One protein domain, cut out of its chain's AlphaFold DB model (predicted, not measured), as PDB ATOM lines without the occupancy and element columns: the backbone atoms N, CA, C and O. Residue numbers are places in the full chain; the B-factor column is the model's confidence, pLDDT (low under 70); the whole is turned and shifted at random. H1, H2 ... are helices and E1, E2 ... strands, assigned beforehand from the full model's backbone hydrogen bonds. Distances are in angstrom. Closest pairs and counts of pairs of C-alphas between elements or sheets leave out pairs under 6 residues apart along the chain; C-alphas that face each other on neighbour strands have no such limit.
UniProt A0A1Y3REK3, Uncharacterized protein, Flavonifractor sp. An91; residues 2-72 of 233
ATOM      1  N   LEU A   2     -22.744  26.462 -36.916       97.56
ATOM      2  CA  LEU A   2     -24.082  25.885 -36.938       97.56
ATOM      3  C   LEU A   2     -25.133  26.984 -36.756       97.56
ATOM      4  O   LEU A   2     -24.982  27.868 -35.906       97.56
ATOM      5  N   CYS A   3     -26.180  26.937 -37.572       98.00
ATOM      6  CA  CYS A   3     -27.276  27.894 -37.562       98.00
ATOM      7  C   CYS A   3     -28.623  27.166 -37.562       98.00
ATOM      8  O   CYS A   3     -28.760  26.148 -38.229       98.00
ATOM      9  N   GLN A   4     -29.627  27.695 -36.869       98.06
ATOM     10  CA  GLN A   4     -31.012  27.260 -37.016       98.06
ATOM     11  C   GLN A   4     -31.706  28.179 -38.021       98.06
ATOM     12  O   GLN A   4     -32.023  29.320 -37.692       98.06
ATOM     13  N   VAL A   5     -31.928  27.699 -39.245       98.25
ATOM     14  CA  VAL A   5     -32.568  28.467 -40.324       98.25
ATOM     15  C   VAL A   5     -33.804  27.723 -40.794       98.25
ATOM     16  O   VAL A   5     -33.718  26.561 -41.179       98.25
ATOM     17  N   ALA A   6     -34.956  28.394 -40.769       98.00
ATOM     18  CA  ALA A   6     -36.242  27.799 -41.124       98.00
ATOM     19  C   ALA A   6     -36.534  26.483 -40.372       98.00
ATOM     20  O   ALA A   6     -36.998  25.524 -40.979       98.00
ATOM     21  N   GLU A   7     -36.228  26.439 -39.068       97.25
ATOM     22  CA  GLU A   7     -36.323  25.252 -38.190       97.25
ATOM     23  C   GLU A   7     -35.424  24.063 -38.584       97.25
ATOM     24  O   GLU A   7     -35.635  22.956 -38.099       97.25
ATOM     25  N   LEU A   8     -34.410  24.278 -39.424       98.44
ATOM     26  CA  LEU A   8     -33.411  23.270 -39.792       98.44
ATOM     27  C   LEU A   8     -32.044  23.640 -39.214       98.44
ATOM     28  O   LEU A   8     -31.672  24.818 -39.192       98.44
ATOM     29  N   LEU A   9     -31.279  22.640 -38.779       98.56
ATOM     30  CA  LEU A   9     -29.872  22.799 -38.433       98.56
ATOM     31  C   LEU A   9     -29.045  22.866 -39.717       98.56
ATOM     32  O   LEU A   9     -28.904  21.890 -40.450       98.56
ATOM     33  N   VAL A  10     -28.485  24.036 -39.987       98.56
ATOM     34  CA  VAL A  10     -27.686  24.313 -41.177       98.56
ATOM     35  C   VAL A  10     -26.246  24.569 -40.765       98.56
ATOM     36  O   VAL A  10     -25.950  25.516 -40.034       98.56
ATOM     37  N   GLU A  11     -25.331  23.745 -41.257       98.06
ATOM     38  CA  GLU A  11     -23.904  24.015 -41.149       98.06
ATOM     39  C   GLU A  11     -23.478  24.949 -42.288       98.06
ATOM     40  O   GLU A  11     -23.600  24.614 -43.467       98.06
ATOM     41  N   ILE A  12     -22.986  26.135 -41.930       96.62
ATOM     42  CA  ILE A  12     -22.590  27.198 -42.860       96.62
ATOM     43  C   ILE A  12     -21.104  27.521 -42.647       96.62
ATOM     44  O   ILE A  12     -20.686  27.689 -41.495       96.62
ATOM     45  N   PRO A  13     -20.275  27.659 -43.698       93.44
ATOM     46  CA  PRO A  13     -18.901  28.126 -43.550       93.44
ATOM     47  C   PRO A  13     -18.865  29.504 -42.877       93.44
ATOM     48  O   PRO A  13     -19.529  30.439 -43.317       93.44
ATOM     49  N   ALA A  14     -18.086  29.645 -41.801       86.75
ATOM     50  CA  ALA A  14     -17.900  30.921 -41.104       86.75
ATOM     51  C   ALA A  14     -16.822  31.768 -41.805       86.75
ATOM     52  O   ALA A  14     -15.820  32.138 -41.202       86.75
ATOM     53  N   ALA A  15     -16.999  31.990 -43.103       81.38
ATOM     54  CA  ALA A  15     -16.070  32.709 -43.963       81.38
ATOM     55  C   ALA A  15     -16.838  33.694 -44.849       81.38
ATOM     56  O   ALA A  15     -18.063  33.612 -44.954       81.38
ATOM     57  N   ASP A  16     -16.104  34.612 -45.481       85.38
ATOM     58  CA  ASP A  16     -16.619  35.447 -46.567       85.38
ATOM     59  C   ASP A  16     -17.901  36.217 -46.167       85.38
ATOM     60  O   ASP A  16     -18.903  36.222 -46.871       85.38
ATOM     61  N   GLY A  17     -17.917  36.811 -44.967       87.06
ATOM     62  CA  GLY A  17     -19.025  37.643 -44.469       87.06
ATOM     63  C   GLY A  17     -20.292  36.896 -44.026       87.06
ATOM     64  O   GLY A  17     -21.201  37.524 -43.464       87.06
ATOM     65  N   MET A  18     -20.364  35.573 -44.208       92.88
ATOM     66  CA  MET A  18     -21.512  34.766 -43.771       92.88
ATOM     67  C   MET A  18     -21.661  34.740 -42.249       92.88
ATOM     68  O   MET A  18     -22.780  34.751 -41.738       92.88
ATOM     69  N   ASP A  19     -20.554  34.791 -41.508       91.69
ATOM     70  CA  ASP A  19     -20.531  34.839 -40.044       91.69
ATOM     71  C   ASP A  19     -21.347  36.018 -39.480       91.69
ATOM     72  O   ASP A  19     -22.061  35.857 -38.483       91.69
ATOM     73  N   ARG A  20     -21.265  37.179 -40.142       91.75
ATOM     74  CA  ARG A  20     -22.002  38.402 -39.820       91.75
ATOM     75  C   ARG A  20     -23.476  38.285 -40.196       91.75
ATOM     76  O   ARG A  20     -24.317  38.734 -39.420       91.75
ATOM     77  N   ARG A  21     -23.780  37.709 -41.366       91.81
ATOM     78  CA  ARG A  21     -25.151  37.551 -41.896       91.81
ATOM     79  C   ARG A  21     -25.974  36.550 -41.090       91.81
ATOM     80  O   ARG A  21     -27.158  36.767 -40.872       91.81
ATOM     81  N   CYS A  22     -25.345  35.481 -40.614       94.88
ATOM     82  CA  CYS A  22     -26.015  34.424 -39.859       94.88
ATOM     83  C   CYS A  22     -25.974  34.630 -38.341       94.88
ATOM     84  O   CYS A  22     -26.339  33.712 -37.610       94.88
ATOM     85  N   ARG A  23     -25.509  35.787 -37.847       94.62
ATOM     86  CA  ARG A  23     -25.329  36.059 -36.411       94.62
ATOM     87  C   ARG A  23     -26.564  35.689 -35.587       94.62
ATOM     88  O   ARG A  23     -26.427  34.946 -34.622       94.62
ATOM     89  N   ASP A  24     -27.737  36.125 -36.035       95.50
ATOM     90  CA  ASP A  24     -29.012  35.944 -35.326       95.50
ATOM     91  C   ASP A  24     -29.648  34.560 -35.561       95.50
ATOM     92  O   ASP A  24     -30.725  34.260 -35.049       95.50
ATOM     93  N   TYR A  25     -28.974  33.698 -36.326       97.44
ATOM     94  CA  TYR A  25     -29.365  32.306 -36.556       97.44
ATOM     95  C   TYR A  25     -28.412  31.324 -35.879       97.44
ATOM     96  O   TYR A  25     -28.661  30.126 -35.944       97.44
ATOM     97  N   ARG A  26     -27.300  31.778 -35.281       96.62
ATOM     98  CA  ARG A  26     -26.326  30.879 -34.647       96.62
ATOM     99  C   ARG A  26     -26.991  30.064 -33.545       96.62
ATOM    100  O   ARG A  26     -27.762  30.590 -32.751       96.62
ATOM    101  N   THR A  27     -26.640  28.789 -33.495       96.88
ATOM    102  CA  THR A  27     -27.126  27.862 -32.477       96.88
ATOM    103  C   THR A  27     -26.025  26.884 -32.101       96.88
ATOM    104  O   THR A  27     -25.101  26.639 -32.878       96.88
ATOM    105  N   GLU A  28     -26.155  26.285 -30.926       95.44
ATOM    106  CA  GLU A  28     -25.376  25.122 -30.514       95.44
ATOM    107  C   GLU A  28     -26.304  23.906 -30.496       95.44
ATOM    108  O   GLU A  28     -27.456  23.995 -30.074       95.44
ATOM    109  N   SER A  29     -25.834  22.777 -31.017       94.38
ATOM    110  CA  SER A  29     -26.564  21.511 -30.994       94.38
ATOM    111  C   SER A  29     -25.573  20.362 -31.126       94.38
ATOM    112  O   SER A  29     -24.574  20.479 -31.833       94.38
ATOM    113  N   ALA A  30     -25.861  19.253 -30.449       93.31
ATOM    114  CA  ALA A  30     -25.121  18.002 -30.602       93.31
ATOM    115  C   ALA A  30     -25.670  17.127 -31.744       93.31
ATOM    116  O   ALA A  30     -25.068  16.108 -32.082       93.31
ATOM    117  N   LEU A  31     -26.823  17.493 -32.315       95.94
ATOM    118  CA  LEU A  31     -27.420  16.782 -33.443       95.94
ATOM    119  C   LEU A  31     -26.644  17.071 -34.737       95.94
ATOM    120  O   LEU A  31     -26.113  18.176 -34.896       95.94
ATOM    121  N   PRO A  32     -26.594  16.111 -35.677       97.00
ATOM    122  CA  PRO A  32     -26.028  16.369 -36.992       97.00
ATOM    123  C   PRO A  32     -26.842  17.446 -37.737       97.00
ATOM    124  O   PRO A  32     -28.052  17.545 -37.533       97.00
ATOM    125  N   PRO A  33     -26.197  18.243 -38.606       98.12
ATOM    126  CA  PRO A  33     -26.891  19.219 -39.438       98.12
ATOM    127  C   PRO A  33     -27.803  18.541 -40.473       98.12
ATOM    128  O   PRO A  33     -27.419  17.558 -41.108       98.12
ATOM    129  N   ASP A  34     -28.978  19.128 -40.684       98.56
ATOM    130  CA  ASP A  34     -29.939  18.761 -41.729       98.56
ATOM    131  C   ASP A  34     -29.429  19.155 -43.125       98.56
ATOM    132  O   ASP A  34     -29.593  18.425 -44.103       98.56
ATOM    133  N   ILE A  35     -28.798  20.332 -43.219       98.44
ATOM    134  CA  ILE A  35     -28.220  20.878 -44.451       98.44
ATOM    135  C   ILE A  35     -26.775  21.289 -44.175       98.44
ATOM    136  O   ILE A  35     -26.490  21.997 -43.212       98.44
ATOM    137  N   VAL A  36     -25.860  20.895 -45.059       98.06
ATOM    138  CA  VAL A  36     -24.444  21.259 -44.961       98.06
ATOM    139  C   VAL A  36     -24.030  22.047 -46.191       98.06
ATOM    140  O   VAL A  36     -24.061  21.528 -47.306       98.06
ATOM    141  N   ILE A  37     -23.617  23.293 -45.979       97.31
ATOM    142  CA  ILE A  37     -23.082  24.172 -47.015       97.31
ATOM    143  C   ILE A  37     -21.561  24.023 -47.039       97.31
ATOM    144  O   ILE A  37     -20.890  24.109 -46.010       97.31
ATOM    145  N   ARG A  38     -21.006  23.799 -48.227       95.12
ATOM    146  CA  ARG A  38     -19.584  23.526 -48.449       95.12
ATOM    147  C   ARG A  38     -18.978  24.586 -49.354       95.12
ATOM    148  O   ARG A  38     -19.430  24.771 -50.486       95.12
ATOM    149  N   ARG A  39     -17.934  25.258 -48.862       91.75
ATOM    150  CA  ARG A  39     -17.198  26.287 -49.619       91.75
ATOM    151  C   ARG A  39     -16.504  25.687 -50.841       91.75
ATOM    152  O   ARG A  39     -16.376  26.349 -51.859       91.75
ATOM    153  N   GLU A  40     -16.124  24.413 -50.765       91.56
ATOM    154  CA  GLU A  40     -15.519  23.657 -51.865       91.56
ATOM    155  C   GLU A  40     -16.456  23.524 -53.075       91.56
ATOM    156  O   GLU A  40     -15.992  23.283 -54.184       91.56
ATOM    157  N   GLY A  41     -17.769  23.674 -52.867       89.00
ATOM    158  CA  GLY A  41     -18.771  23.660 -53.931       89.00
ATOM    159  C   GLY A  41     -19.051  25.027 -54.557       89.00
ATOM    160  O   GLY A  41     -19.948  25.116 -55.394       89.00
ATOM    161  N   TYR A  42     -18.362  26.092 -54.136       91.69
ATOM    162  CA  TYR A  42     -18.571  27.434 -54.681       91.69
ATOM    163  C   TYR A  42     -17.921  27.557 -56.059       91.69
ATOM    164  O   TYR A  42     -16.811  27.076 -56.274       91.69
ATOM    165  N   ARG A  43     -18.613  28.238 -56.976       88.44
ATOM    166  CA  ARG A  43     -18.183  28.458 -58.365       88.44
ATOM    167  C   ARG A  43     -17.903  29.943 -58.607       88.44
ATOM    168  O   ARG A  43     -18.740  30.632 -59.195       88.44
ATOM    169  N   PRO A  44     -16.775  30.488 -58.115       83.44
ATOM    170  CA  PRO A  44     -16.455  31.910 -58.262       83.44
ATOM    171  C   PRO A  44     -16.407  32.368 -59.730       83.44
ATOM    172  O   PRO A  44     -16.747  33.508 -60.036       83.44
ATOM    173  N   GLU A  45     -16.065  31.472 -60.655       87.31
ATOM    174  CA  GLU A  45     -16.054  31.711 -62.098       87.31
ATOM    175  C   GLU A  45     -17.437  32.017 -62.693       87.31
ATOM    176  O   GLU A  45     -17.519  32.682 -63.725       87.31
ATOM    177  N   ALA A  46     -18.525  31.589 -62.041       84.31
ATOM    178  CA  ALA A  46     -19.886  31.944 -62.445       84.31
ATOM    179  C   ALA A  46     -20.225  33.414 -62.126       84.31
ATOM    180  O   ALA A  46     -21.191  33.959 -62.663       84.31
ATOM    181  N   TRP A  47     -19.419  34.064 -61.278       83.25
ATOM    182  CA  TRP A  47     -19.674  35.391 -60.719       83.25
ATOM    183  C   TRP A  47     -18.423  36.290 -60.734       83.25
ATOM    184  O   TRP A  47     -18.052  36.845 -59.699       83.25
ATOM    185  N   PRO A  48     -17.772  36.499 -61.896       82.88
ATOM    186  CA  PRO A  48     -16.434  37.095 -61.969       82.88
ATOM    187  C   PRO A  48     -16.356  38.557 -61.497       82.88
ATOM    188  O   PRO A  48     -15.265  39.082 -61.294       82.88
ATOM    189  N   THR A  49     -17.496  39.236 -61.351       89.38
ATOM    190  CA  THR A  49     -17.589  40.647 -60.943       89.38
ATOM    191  C   THR A  49     -18.056  40.843 -59.500       89.38
ATOM    192  O   THR A  49     -18.126  41.984 -59.041       89.38
ATOM    193  N   LEU A  50     -18.406  39.770 -58.780       86.81
ATOM    194  CA  LEU A  50     -18.884  39.859 -57.398       86.81
ATOM    195  C   LEU A  50     -17.709  39.850 -56.414       86.81
ATOM    196  O   LEU A  50     -16.695  39.194 -56.637       86.81
ATOM    197  N   SER A  51     -17.856  40.572 -55.300       89.19
ATOM    198  CA  SER A  51     -16.915  40.461 -54.183       89.19
ATOM    199  C   SER A  51     -16.990  39.071 -53.547       89.19
ATOM    200  O   SER A  51     -18.014  38.397 -53.649       89.19
ATOM    201  N   GLU A  52     -15.941  38.663 -52.828       86.50
ATOM    202  CA  GLU A  52     -15.909  37.362 -52.141       86.50
ATOM    203  C   GLU A  52     -17.098  37.167 -51.179       86.50
ATOM    204  O   GLU A  52     -17.734  36.117 -51.222       86.50
ATOM    205  N   ASP A  53     -17.467  38.191 -50.390       88.62
ATOM    206  CA  ASP A  53     -18.646  38.149 -49.492       88.62
ATOM    207  C   ASP A  53     -19.934  37.896 -50.283       88.62
ATOM    208  O   ASP A  53     -20.749  37.039 -49.944       88.62
ATOM    209  N   TYR A  54     -20.105  38.601 -51.401       89.44
ATOM    210  CA  TYR A  54     -21.324  38.475 -52.190       89.44
ATOM    211  C   TYR A  54     -21.372  37.168 -52.999       89.44
ATOM    212  O   TYR A  54     -22.448  36.605 -53.195       89.44
ATOM    213  N   MET A  55     -20.223  36.637 -53.417       90.94
ATOM    214  CA  MET A  55     -20.124  35.303 -54.012       90.94
ATOM    215  C   MET A  55     -20.502  34.226 -52.991       90.94
ATOM    216  O   MET A  55     -21.363  33.395 -53.277       90.94
ATOM    217  N   ALA A  56     -19.950  34.286 -51.776       91.62
ATOM    218  CA  ALA A  56     -20.292  33.342 -50.719       91.62
ATOM    219  C   ALA A  56     -21.767  33.432 -50.320       91.62
ATOM    220  O   ALA A  56     -22.406  32.400 -50.113       91.62
ATOM    221  N   TYR A  57     -22.339  34.639 -50.282       92.69
ATOM    222  CA  TYR A  57     -23.777  34.854 -50.129       92.69
ATOM    223  C   TYR A  57     -24.589  34.120 -51.207       92.69
ATOM    224  O   TYR A  57     -25.524  33.387 -50.880       92.69
ATOM    225  N   MET A  58     -24.231  34.290 -52.482       91.69
ATOM    226  CA  MET A  58     -24.953  33.680 -53.599       91.69
ATOM    227  C   MET A  58     -24.834  32.153 -53.593       91.69
ATOM    228  O   MET A  58     -25.852  31.462 -53.635       91.69
ATOM    229  N   GLU A  59     -23.617  31.615 -53.495       93.44
ATOM    230  CA  GLU A  59     -23.375  30.169 -53.559       93.44
ATOM    231  C   GLU A  59     -23.909  29.438 -52.318       93.44
ATOM    232  O   GLU A  59     -24.541  28.388 -52.455       93.44
ATOM    233  N   SER A  60     -23.760  30.009 -51.115       95.06
ATOM    234  CA  SER A  60     -24.392  29.441 -49.913       95.06
ATOM    235  C   SER A  60     -25.916  29.451 -50.012       95.06
ATOM    236  O   SER A  60     -26.555  28.471 -49.637       95.06
ATOM    237  N   GLY A  61     -26.506  30.515 -50.566       95.06
ATOM    238  CA  GLY A  61     -27.954  30.614 -50.752       95.06
ATOM    239  C   GLY A  61     -28.479  29.571 -51.729       95.06
ATOM    240  O   GLY A  61     -29.507  28.949 -51.471       95.06
ATOM    241  N   ILE A  62     -27.742  29.323 -52.816       94.31
ATOM    242  CA  ILE A  62     -28.055  28.252 -53.768       94.31
ATOM    243  C   ILE A  62     -27.992  26.891 -53.070       94.31
ATOM    244  O   ILE A  62     -28.949  26.124 -53.162       94.31
ATOM    245  N   GLN A  63     -26.912  26.589 -52.342       95.88
ATOM    246  CA  GLN A  63     -26.779  25.304 -51.648       95.88
ATOM    247  C   GLN A  63     -27.872  25.096 -50.591       95.88
ATOM    248  O   GLN A  63     -28.450  24.009 -50.528       95.88
ATOM    249  N   PHE A  64     -28.207  26.130 -49.813       97.38
ATOM    250  CA  PHE A  64     -29.305  26.057 -48.852       97.38
ATOM    251  C   PHE A  64     -30.647  25.810 -49.537       97.38
ATOM    252  O   PHE A  64     -31.371  24.919 -49.104       97.38
ATOM    253  N   TYR A  65     -30.962  26.519 -50.626       97.00
ATOM    254  CA  TYR A  65     -32.192  26.272 -51.382       97.00
ATOM    255  C   TYR A  65     -32.248  24.808 -51.846       97.00
ATOM    256  O   TYR A  65     -33.209  24.091 -51.565       97.00
ATOM    257  N   LEU A  66     -31.194  24.316 -52.497       95.81
ATOM    258  CA  LEU A  66     -31.167  22.936 -52.984       95.81
ATOM    259  C   LEU A  66     -31.364  21.909 -51.856       95.81
ATOM    260  O   LEU A  66     -32.056  20.909 -52.064       95.81
ATOM    261  N   GLY A  67     -30.805  22.165 -50.669       97.06
ATOM    262  CA  GLY A  67     -31.051  21.368 -49.468       97.06
ATOM    263  C   GLY A  67     -32.501  21.460 -48.984       97.06
ATOM    264  O   GLY A  67     -33.135  20.432 -48.756       97.06
ATOM    265  N   LEU A  68     -33.050  22.675 -48.904       98.12
ATOM    266  CA  LEU A  68     -34.399  22.976 -48.417       98.12
ATOM    267  C   LEU A  68     -35.499  22.251 -49.211       98.12
ATOM    268  O   LEU A  68     -36.495  21.833 -48.619       98.12
ATOM    269  N   LEU A  69     -35.291  22.011 -50.512       97.19
ATOM    270  CA  LEU A  69     -36.196  21.195 -51.339       97.19
ATOM    271  C   LEU A  69     -36.413  19.786 -50.761       97.19
ATOM    272  O   LEU A  69     -37.473  19.198 -50.952       97.19
ATOM    273  N   GLY A  70     -35.419  19.224 -50.065       96.69
ATOM    274  CA  GLY A  70     -35.536  17.936 -49.369       96.69
ATOM    275  C   GLY A  70     -36.358  17.978 -48.080       96.69
ATOM    276  O   GLY A  70     -36.713  16.924 -47.568       96.69
ATOM    277  N   PHE A  71     -36.685  19.173 -47.585       97.69
ATOM    278  CA  PHE A  71     -37.403  19.418 -46.331       97.69
ATOM    279  C   PHE A  71     -38.734  20.141 -46.571       97.69
ATOM    280  O   PHE A  71     -39.152  20.982 -45.763       97.69
ATOM    281  N   HIS A  72     -39.375  19.815 -47.699       97.69
ATOM    282  CA  HIS A  72     -40.655  20.368 -48.145       97.69
ATOM    283  C   HIS A  72     -40.676  21.899 -48.161       97.69
ATOM    284  O   HIS A  72     -41.660  22.529 -47.765       97.69
TER     285      HIS A  72
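Overview. This is residues 2 to 72 of the 233 residues of an uncharacterized protein of Flavonifractor sp. An91 (UniProt A0A1Y3REK3). A small strand hairpin, E1 and E2, lies toward the far end of one long helix, H2, while the one short helix H1 lies toward the beginning of H2. A long stretch with no named element, residues 22 to 51, loops from H1 round the hairpin, where residues 35 to 36 pair parallel with residues 10 to 11 of E2, and then folds back to H2. The printed part has 71 residues, with E1, E2, H1 and H2 in that order along the chain; the sheet has the order E1 - E2 and is antiparallel. The class is mixed, helices and strands, with under half of the residues in named elements. The whole is compact, with a radius of gyration of the C-alphas of 12.1 A and spans of 37 by 25 by 18 A.

Along the chain. E1, residues 2 to 5, is 9.5 A long and begins with C-alpha 2 at (-24.082, 25.885, -36.938). E2, residues 8 to 11, is 9.6 A long. H1, residues 18 to 21, is 5.0 A long. H2, residues 52 to 71, is 28.6 A long and ends with C-alpha 71 at (-37.403, 19.418, -46.331).

Arrangement. E1 and E2 form a hairpin, antiparallel at 145 degrees, with N 10 and O 3 within hydrogen-bond range at 2.8 A and N 3 and O 10 at 2.9 A. E2 and H2 are near each other, with 6 pairs of C-alphas within 10 A. E1 is apart from H2 and from H1. H1 and H2 only just touch, with 3 pairs of C-alphas within 8 A; H2 does so with residues 53 to 57 alone, and the closest C-alphas, of Met 18 and Tyr 57, are 6.7 A apart. In H2, 14 of 16 O i to N i+4 pairs are within hydrogen-bond range; H1 is too short for such a pair.

Size, cuts and confidence. The C-alphas farthest apart, of Ala 30 and Thr 49, are 38.6 A apart. The printed part has no cut. The link from H1 to H2 is long, with 30 residues. The mean pLDDT of the printed part is 93.5, and no printed residue is under 70.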